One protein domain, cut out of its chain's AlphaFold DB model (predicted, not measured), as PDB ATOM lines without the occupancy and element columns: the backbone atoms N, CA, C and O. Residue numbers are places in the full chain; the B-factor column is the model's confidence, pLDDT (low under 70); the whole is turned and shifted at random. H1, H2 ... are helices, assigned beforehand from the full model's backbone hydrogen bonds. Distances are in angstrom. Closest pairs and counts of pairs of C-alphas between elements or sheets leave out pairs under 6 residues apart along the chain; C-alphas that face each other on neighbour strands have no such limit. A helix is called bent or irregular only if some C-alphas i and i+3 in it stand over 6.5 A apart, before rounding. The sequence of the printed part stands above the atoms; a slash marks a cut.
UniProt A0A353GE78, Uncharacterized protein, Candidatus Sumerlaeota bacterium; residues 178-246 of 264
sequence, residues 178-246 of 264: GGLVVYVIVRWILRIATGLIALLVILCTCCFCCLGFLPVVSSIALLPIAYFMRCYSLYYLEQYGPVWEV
ATOM      1  N   GLY A 178     257.927 216.754 365.078       88.06
ATOM      2  CA  GLY A 178     258.386 217.970 365.758       88.06
ATOM      3  C   GLY A 178     259.858 218.282 365.478       88.06
ATOM      4  O   GLY A 178     260.194 219.410 365.125       88.06
ATOM      5  N   GLY A 179     260.724 217.264 365.539       89.75
ATOM      6  CA  GLY A 179     262.133 217.408 365.179       89.75
ATOM      7  C   GLY A 179     262.311 217.817 363.717       89.75
ATOM      8  O   GLY A 179     263.153 218.663 363.421       89.75
ATOM      9  N   LEU A 180     261.501 217.258 362.810       91.31
ATOM     10  CA  LEU A 180     261.565 217.572 361.382       91.31
ATOM     11  C   LEU A 180     261.154 219.024 361.105       91.31
ATOM     12  O   LEU A 180     261.780 219.699 360.290       91.31
ATOM     13  N   VAL A 181     260.131 219.525 361.803       92.88
ATOM     14  CA  VAL A 181     259.708 220.929 361.699       92.88
ATOM     15  C   VAL A 181     260.832 221.860 362.150       92.88
ATOM     16  O   VAL A 181     261.170 222.793 361.423       92.88
ATOM     17  N   VAL A 182     261.461 221.582 363.298       93.38
ATOM     18  CA  VAL A 182     262.604 222.373 363.788       93.38
ATOM     19  C   VAL A 182     263.757 222.338 362.785       93.38
ATOM     20  O   VAL A 182     264.298 223.390 362.447       93.38
ATOM     21  N   TYR A 183     264.081 221.160 362.244       94.06
ATOM     22  CA  TYR A 183     265.096 221.014 361.201       94.06
ATOM     23  C   TYR A 183     264.791 221.899 359.984       94.06
ATOM     24  O   TYR A 183     265.666 222.632 359.522       94.06
ATOM     25  N   VAL A 184     263.554 221.877 359.471       94.69
ATOM     26  CA  VAL A 184     263.155 222.677 358.300       94.69
ATOM     27  C   VAL A 184     263.278 224.172 358.590       94.69
ATOM     28  O   VAL A 184     263.820 224.901 357.757       94.69
ATOM     29  N   ILE A 185     262.847 224.626 359.772       94.62
ATOM     30  CA  ILE A 185     262.964 226.029 360.191       94.62
ATOM     31  C   ILE A 185     264.434 226.455 360.226       94.62
ATOM     32  O   ILE A 185     264.806 227.431 359.570       94.62
ATOM     33  N   VAL A 186     265.287 225.702 360.927       94.06
ATOM     34  CA  VAL A 186     266.729 225.987 361.009       94.06
ATOM     35  C   VAL A 186     267.349 225.997 359.613       94.06
ATOM     36  O   VAL A 186     268.099 226.908 359.265       94.06
ATOM     37  N   ARG A 187     266.986 225.034 358.761       93.19
ATOM     38  CA  ARG A 187     267.511 224.941 357.398       93.19
ATOM     39  C   ARG A 187     267.108 226.130 356.530       93.19
ATOM     40  O   ARG A 187     267.916 226.594 355.724       93.19
ATOM     41  N   TRP A 188     265.887 226.632 356.676       95.00
ATOM     42  CA  TRP A 188     265.424 227.818 355.956       95.00
ATOM     43  C   TRP A 188     266.121 229.085 356.442       95.00
ATOM     44  O   TRP A 188     266.565 229.868 355.605       95.00
ATOM     45  N   ILE A 189     266.313 229.243 357.756       94.88
ATOM     46  CA  ILE A 189     267.100 230.346 358.330       94.88
ATOM     47  C   ILE A 189     268.518 230.338 357.749       94.88
ATOM     48  O   ILE A 189     268.987 231.356 357.245       94.88
ATOM     49  N   LEU A 190     269.175 229.177 357.738       92.25
ATOM     50  CA  LEU A 190     270.523 229.027 357.196       92.25
ATOM     51  C   LEU A 190     270.595 229.338 355.688       92.25
ATOM     52  O   LEU A 190     271.543 229.983 355.232       92.25
ATOM     53  N   ARG A 191     269.593 228.923 354.899       90.25
ATOM     54  CA  ARG A 191     269.506 229.257 353.465       90.25
ATOM     55  C   ARG A 191     269.300 230.753 353.232       90.25
ATOM     56  O   ARG A 191     269.979 231.314 352.376       90.25
ATOM     57  N   ILE A 192     268.412 231.394 353.994       92.31
ATOM     58  CA  ILE A 192     268.174 232.842 353.912       92.31
ATOM     59  C   ILE A 192     269.447 233.602 354.301       92.31
ATOM     60  O   ILE A 192     269.867 234.482 353.558       92.31
ATOM     61  N   ALA A 193     270.113 233.220 355.395       91.56
ATOM     62  CA  ALA A 193     271.367 233.833 355.830       91.56
ATOM     63  C   ALA A 193     272.466 233.718 354.761       91.56
ATOM     64  O   ALA A 193     273.095 234.715 354.411       91.56
ATOM     65  N   THR A 194     272.643 232.529 354.175       88.44
ATOM     66  CA  THR A 194     273.607 232.314 353.082       88.44
ATOM     67  C   THR A 194     273.262 233.173 351.860       88.44
ATOM     68  O   THR A 194     274.150 233.771 351.256       88.44
ATOM     69  N   GLY A 195     271.975 233.277 351.513       87.94
ATOM     70  CA  GLY A 195     271.497 234.119 350.416       87.94
ATOM     71  C   GLY A 195     271.739 235.612 350.652       87.94
ATOM     72  O   GLY A 195     272.178 236.303 349.738       87.94
ATOM     73  N   LEU A 196     271.518 236.103 351.876       90.00
ATOM     74  CA  LEU A 196     271.782 237.494 352.256       90.00
ATOM     75  C   LEU A 196     273.278 237.821 352.227       90.00
ATOM     76  O   LEU A 196     273.655 238.867 351.703       90.00
ATOM     77  N   ILE A 197     274.132 236.922 352.727       85.50
ATOM     78  CA  ILE A 197     275.593 237.078 352.652       85.50
ATOM     79  C   ILE A 197     276.041 237.117 351.188       85.50
ATOM     80  O   ILE A 197     276.783 238.016 350.801       85.50
ATOM     81  N   ALA A 198     275.557 236.191 350.355       83.44
ATOM     82  CA  ALA A 198     275.874 236.175 348.930       83.44
ATOM     83  C   ALA A 198     275.410 237.459 348.223       83.44
ATOM     84  O   ALA A 198     276.167 238.032 347.444       83.44
ATOM     85  N   LEU A 199     274.203 237.949 348.527       85.06
ATOM     86  CA  LEU A 199     273.676 239.202 347.983       85.06
ATOM     87  C   LEU A 199     274.530 240.409 348.393       85.06
ATOM     88  O   LEU A 199     274.835 241.249 347.550       85.06
ATOM     89  N   LEU A 200     274.934 240.486 349.665       84.31
ATOM     90  CA  LEU A 200     275.797 241.553 350.169       84.31
ATOM     91  C   LEU A 200     277.167 241.524 349.489       84.31
ATOM     92  O   LEU A 200     277.640 242.566 349.044       84.31
ATOM     93  N   VAL A 201     277.768 240.341 349.332       78.88
ATOM     94  CA  VAL A 201     279.030 240.176 348.593       78.88
ATOM     95  C   VAL A 201     278.874 240.655 347.153       78.88
ATOM     96  O   VAL A 201     279.707 241.435 346.702       78.88
ATOM     97  N   ILE A 202     277.794 240.263 346.463       78.50
ATOM     98  CA  ILE A 202     277.502 240.703 345.090       78.50
ATOM     99  C   ILE A 202     277.400 242.230 345.034       78.50
ATOM    100  O   ILE A 202     278.096 242.852 344.234       78.50
ATOM    101  N   LEU A 203     276.598 242.844 345.910       80.38
ATOM    102  CA  LEU A 203     276.410 244.295 345.945       80.38
ATOM    103  C   LEU A 203     277.727 245.035 346.222       80.38
ATOM    104  O   LEU A 203     278.032 246.013 345.548       80.38
ATOM    105  N   CYS A 204     278.546 244.534 347.152       76.00
ATOM    106  CA  CYS A 204     279.873 245.079 347.422       76.00
ATOM    107  C   CYS A 204     280.805 244.935 346.207       76.00
ATOM    108  O   CYS A 204     281.464 245.903 345.836       76.00
ATOM    109  N   THR A 205     280.834 243.778 345.534       73.38
ATOM    110  CA  THR A 205     281.657 243.578 344.325       73.38
ATOM    111  C   THR A 205     281.204 244.425 343.136       73.38
ATOM    112  O   THR A 205     282.055 244.875 342.373       73.38
ATOM    113  N   CYS A 206     279.904 244.715 343.010       69.81
ATOM    114  CA  CYS A 206     279.368 245.637 342.007       69.81
ATOM    115  C   CYS A 206     279.817 247.088 342.234       69.81
ATOM    116  O   CYS A 206     279.824 247.855 341.282       69.81
ATOM    117  N   CYS A 207     280.202 247.473 343.456       67.00
ATOM    118  CA  CYS A 207     280.765 248.795 343.752       67.00
ATOM    119  C   CYS A 207     282.290 248.856 343.529       67.00
ATOM    120  O   CYS A 207     282.829 249.922 343.240       67.00
ATOM    121  N   PHE A 208     282.994 247.719 343.605       62.53
ATOM    122  CA  PHE A 208     284.420 247.582 343.274       62.53
ATOM    123  C   PHE A 208     284.614 247.153 341.805       62.53
ATOM    124  O   PHE A 208     285.302 246.167 341.527       62.53
ATOM    125  N   CYS A 209     283.996 247.902 340.877       63.03
ATOM    126  CA  CYS A 209     283.714 247.594 339.459       63.03
ATOM    127  C   CYS A 209     284.818 246.968 338.574       63.03
ATOM    128  O   CYS A 209     284.519 246.639 337.430       63.03
ATOM    129  N   CYS A 210     286.061 246.770 339.022       59.06
ATOM    130  CA  CYS A 210     287.153 246.307 338.153       59.06
ATOM    131  C   CYS A 210     288.031 245.167 338.712       59.06
ATOM    132  O   CYS A 210     288.849 244.649 337.959       59.06
ATOM    133  N   LEU A 211     287.880 244.727 339.971       54.62
ATOM    134  CA  LEU A 211     288.658 243.587 340.519       54.62
ATOM    135  C   LEU A 211     287.818 242.320 340.788       54.62
ATOM    136  O   LEU A 211     288.369 241.262 341.081       54.62
ATOM    137  N   GLY A 212     286.487 242.412 340.680       50.78
ATOM    138  CA  GLY A 212     285.527 241.378 341.094       50.78
ATOM    139  C   GLY A 212     285.168 240.313 340.051       50.78
ATOM    140  O   GLY A 212     284.226 239.558 340.267       50.78
ATOM    141  N   PHE A 213     285.892 240.210 338.931       49.66
ATOM    142  CA  PHE A 213     285.634 239.194 337.895       49.66
ATOM    143  C   PHE A 213     286.127 237.784 338.280       49.66
ATOM    144  O   PHE A 213     286.326 236.939 337.413       49.66
ATOM    145  N   LEU A 214     286.344 237.498 339.566       59.50
ATOM    146  CA  LEU A 214     286.735 236.170 340.037       59.50
ATOM    147  C   LEU A 214     285.531 235.453 340.674       59.50
ATOM    148  O   LEU A 214     285.418 235.423 341.902       59.50
ATOM    149  N   PRO A 215     284.675 234.775 339.878       56.72
ATOM    150  CA  PRO A 215     283.695 233.807 340.392       56.72
ATOM    151  C   PRO A 215     284.351 232.675 341.208       56.72
ATOM    152  O   PRO A 215     283.681 231.923 341.911       56.72
ATOM    153  N   VAL A 216     285.679 232.567 341.154       61.94
ATOM    154  CA  VAL A 216     286.482 231.657 341.969       61.94
ATOM    155  C   VAL A 216     286.438 232.030 343.460       61.94
ATOM    156  O   VAL A 216     286.304 231.138 344.292       61.94
ATOM    157  N   VAL A 217     286.476 233.321 343.823       65.81
ATOM    158  CA  VAL A 217     286.493 233.745 345.241       65.81
ATOM    159  C   VAL A 217     285.146 233.470 345.909       65.81
ATOM    160  O   VAL A 217     285.104 232.950 347.024       65.81
ATOM    161  N   SER A 218     284.039 233.741 345.210       60.91
ATOM    162  CA  SER A 218     282.700 233.417 345.714       60.91
ATOM    163  C   SER A 218     282.488 231.907 345.836       60.91
ATOM    164  O   SER A 218     281.888 231.451 346.807       60.91
ATOM    165  N   SER A 219     283.041 231.122 344.905       70.12
ATOM    166  CA  SER A 219     282.978 229.659 344.967       70.12
ATOM    167  C   SER A 219     283.720 229.110 346.191       70.12
ATOM    168  O   SER A 219     283.160 228.298 346.921       70.12
ATOM    169  N   ILE A 220     284.935 229.592 346.480       75.06
ATOM    170  CA  ILE A 220     285.725 229.150 347.645       75.06
ATOM    171  C   ILE A 220     285.073 229.564 348.967       75.06
ATOM    172  O   ILE A 220     285.031 228.768 349.901       75.06
ATOM    173  N   ALA A 221     284.505 230.770 349.047       74.88
ATOM    174  CA  ALA A 221     283.847 231.244 350.263       74.88
ATOM    175  C   ALA A 221     282.550 230.478 350.592       74.88
ATOM    176  O   ALA A 221     282.230 230.278 351.763       74.88
ATOM    177  N   LEU A 222     281.800 230.034 349.577       78.62
ATOM    178  CA  LEU A 222     280.533 229.315 349.769       78.62
ATOM    179  C   LEU A 222     280.707 227.800 349.934       78.62
ATOM    180  O   LEU A 222     279.802 227.137 350.445       78.62
ATOM    181  N   LEU A 223     281.855 227.244 349.536       84.31
ATOM    182  CA  LEU A 223     282.144 225.811 349.632       84.31
ATOM    183  C   LEU A 223     282.019 225.254 351.068       84.31
ATOM    184  O   LEU A 223     281.301 224.265 351.233       84.31
ATOM    185  N   PRO A 224     282.598 225.876 352.120       87.12
ATOM    186  CA  PRO A 224     282.432 225.411 353.501       87.12
ATOM    187  C   PRO A 224     280.968 225.371 353.946       87.12
ATOM    188  O   PRO A 224     280.547 224.446 354.639       87.12
ATOM    189  N   ILE A 225     280.168 226.345 353.504       87.88
ATOM    190  CA  ILE A 225     278.739 226.409 353.817       87.88
ATOM    191  C   ILE A 225     278.000 225.274 353.108       87.88
ATOM    192  O   ILE A 225     277.200 224.580 353.732       87.88
ATOM    193  N   ALA A 226     278.272 225.036 351.822       87.44
ATOM    194  CA  ALA A 226     277.665 223.933 351.081       87.44
ATOM    195  C   ALA A 226     278.003 222.567 351.704       87.44
ATOM    196  O   ALA A 226     277.113 221.724 351.840       87.44
ATOM    197  N   TYR A 227     279.257 222.377 352.129       91.31
ATOM    198  CA  TYR A 227     279.707 221.180 352.840       91.31
ATOM    199  C   TYR A 227     278.960 221.011 354.167       91.31
ATOM    200  O   TYR A 227     278.315 219.986 354.389       91.31
ATOM    201  N   PHE A 228     278.931 222.059 354.997       92.38
ATOM    202  CA  PHE A 228     278.206 222.065 356.267       92.38
ATOM    203  C   PHE A 228     276.721 221.727 356.093       92.38
ATOM    204  O   PHE A 228     276.194 220.868 356.794       92.38
ATOM    205  N   MET A 229     276.043 222.343 355.120       89.56
ATOM    206  CA  MET A 229     274.627 222.086 354.836       89.56
ATOM    207  C   MET A 229     274.369 220.625 354.472       89.56
ATOM    208  O   MET A 229     273.301 220.086 354.785       89.56
ATOM    209  N   ARG A 230     275.331 219.976 353.805       93.88
ATOM    210  CA  ARG A 230     275.211 218.566 353.460       93.88
ATOM    211  C   ARG A 230     275.455 217.670 354.664       93.88
ATOM    212  O   ARG A 230     274.595 216.839 354.952       93.88
ATOM    213  N   CYS A 231     276.538 217.877 355.405       92.69
ATOM    214  CA  CYS A 231     276.821 217.103 356.613       92.69
ATOM    215  C   CYS A 231     275.714 217.248 357.661       92.69
ATOM    216  O   CYS A 231     275.303 216.253 358.243       92.69
ATOM    217  N   TYR A 232     275.155 218.449 357.837       92.31
ATOM    218  CA  TYR A 232     274.045 218.693 358.760       92.31
ATOM    219  C   TYR A 232     272.833 217.796 358.465       92.31
ATOM    220  O   TYR A 232     272.257 217.215 359.381       92.31
ATOM    221  N   SER A 233     272.478 217.623 357.183       92.44
ATOM    222  CA  SER A 233     271.388 216.715 356.791       92.44
ATOM    223  C   SER A 233     271.705 215.239 357.040       92.44
ATOM    224  O   SER A 233     270.810 214.483 357.411       92.44
ATOM    225  N   LEU A 234     272.966 214.834 356.861       93.00
ATOM    226  CA  LEU A 234     273.404 213.452 357.061       93.00
ATOM    227  C   LEU A 234     273.437 213.091 358.544       93.00
ATOM    228  O   LEU A 234     272.795 212.126 358.934       93.00
ATOM    229  N   TYR A 235     274.059 213.921 359.383       91.94
ATOM    230  CA  TYR A 235     274.084 213.706 360.832       91.94
ATOM    231  C   TYR A 235     272.689 213.686 361.450       91.94
ATOM    232  O   TYR A 235     272.446 212.947 362.398       91.94
ATOM    233  N   TYR A 236     271.755 214.478 360.919       91.38
ATOM    234  CA  TYR A 236     270.364 214.401 361.349       91.38
ATOM    235  C   TYR A 236     269.737 213.040 361.015       91.38
ATOM    236  O   TYR A 236     268.991 212.497 361.821       91.38
ATOM    237  N   LEU A 237     270.049 212.469 359.847       89.94
ATOM    238  CA  LEU A 237     269.544 211.158 359.441       89.94
ATOM    239  C   LEU A 237     270.140 210.020 360.291       89.94
ATOM    240  O   LEU A 237     269.415 209.109 360.682       89.94
ATOM    241  N   GLU A 238     271.427 210.101 360.629       89.94
ATOM    242  CA  GLU A 238     272.134 209.097 361.445       89.94
ATOM    243  C   GLU A 238     271.560 208.954 362.865       89.94
ATOM    244  O   GLU A 238     271.586 207.867 363.442       89.94
ATOM    245  N   GLN A 239     270.948 210.009 363.415       88.25
ATOM    246  CA  GLN A 239     270.301 209.972 364.738       88.25
ATOM    247  C   GLN A 239     269.131 208.981 364.823       88.25
ATOM    248  O   GLN A 239     268.759 208.562 365.918       88.25
ATOM    249  N   TYR A 240     268.548 208.591 363.686       83.56
ATOM    250  CA  TYR A 240     267.404 207.679 363.637       83.56
ATOM    251  C   TYR A 240     267.791 206.197 363.668       83.56
ATOM    252  O   TYR A 240     266.911 205.336 363.655       83.56
ATOM    253  N   GLY A 241     269.087 205.883 363.700       82.81
ATOM    254  CA  GLY A 241     269.586 204.536 363.945       82.81
ATOM    255  C   GLY A 241     270.719 204.107 363.011       82.81
ATOM    256  O   GLY A 241     270.986 204.760 362.004       82.81
ATOM    257  N   PRO A 242     271.336 202.946 363.295       81.50
ATOM    258  CA  PRO A 242     272.532 202.463 362.594       81.50
ATOM    259  C   PRO A 242     272.280 202.137 361.115       81.50
ATOM    260  O   PRO A 242     273.193 202.122 360.303       81.50
ATOM    261  N   VAL A 243     271.021 201.917 360.726       83.12
ATOM    262  CA  VAL A 243     270.630 201.676 359.325       83.12
ATOM    263  C   VAL A 243     270.821 202.929 358.449       83.12
ATOM    264  O   VAL A 243     270.802 202.834 357.221       83.12
ATOM    265  N   TRP A 244     270.974 204.099 359.069       84.38
ATOM    266  CA  TRP A 244     271.144 205.386 358.401       84.38
ATOM    267  C   TRP A 244     272.570 205.924 358.458       84.38
ATOM    268  O   TRP A 244     272.784 207.043 358.005       84.38
ATOM    269  N   GLU A 245     273.515 205.151 358.995       85.31
ATOM    270  CA  GLU A 245     274.928 205.515 359.051       85.31
ATOM    271  C   GLU A 245     275.480 205.661 357.630       85.31
ATOM    272  O   GLU A 245     275.412 204.738 356.814       85.31
ATOM    273  N   VAL A 246     275.936 206.871 357.302       86.62
ATOM    274  CA  VAL A 246     276.419 207.220 355.962       86.62
ATOM    275  C   VAL A 246     277.930 207.363 355.972       86.62
ATOM    276  O   VAL A 246     278.581 206.967 355.007       86.62
TER     277      VAL A 246
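Overview. This is residues 178 to 246 of the 264 residues of an uncharacterized protein of Candidatus Sumerlaeota bacterium (UniProt A0A353GE78). Two long helices, H1 and then H2, run side by side in opposite ways as a thin, loosely joined pair, with a short loop joining them at one end, where residues 206 to 211, of which 206 and 207 belong to H1, stick out. The residues after H2 fold back at the other end. The printed part has 69 residues and the class is all helix, with no named strand. It is only just loose, close to extended, with a radius of gyration of the C-alphas of 16.4 A, and a rod spanning 52 by 23 by 8 A.

Arrangement. H1, residues 178 to 207, and H2, residues 215 to 238, are close but not clearly touching; their closest C-alphas, those of Thr 194 and Ile 225, are 7.9 A apart. They run opposite ways at a shallow tilt of 3 degrees. In H1 every O i to N i+4 pair is within hydrogen-bond range; in H2 17 of 20 are.

Along the chain. H1 begins at C-alpha 178 (258.386, 217.970, 365.758) and measures 44.0 A. H2 measures 34.5 A, ending at C-alpha 238 (272.134, 209.097, 361.445). H2 has a kink of 35 degrees near residue 222 and is only just irregular: C-alphas 221 and 224 are 6.8 A apart.

Size, cuts and confidence. The two C-alphas farthest apart, those of Cys 210 and Pro 242, are 52.3 A apart. The printed part has no cut, and the link from H1 to H2 is short. Residues 206 to 218 have pLDDT under 70.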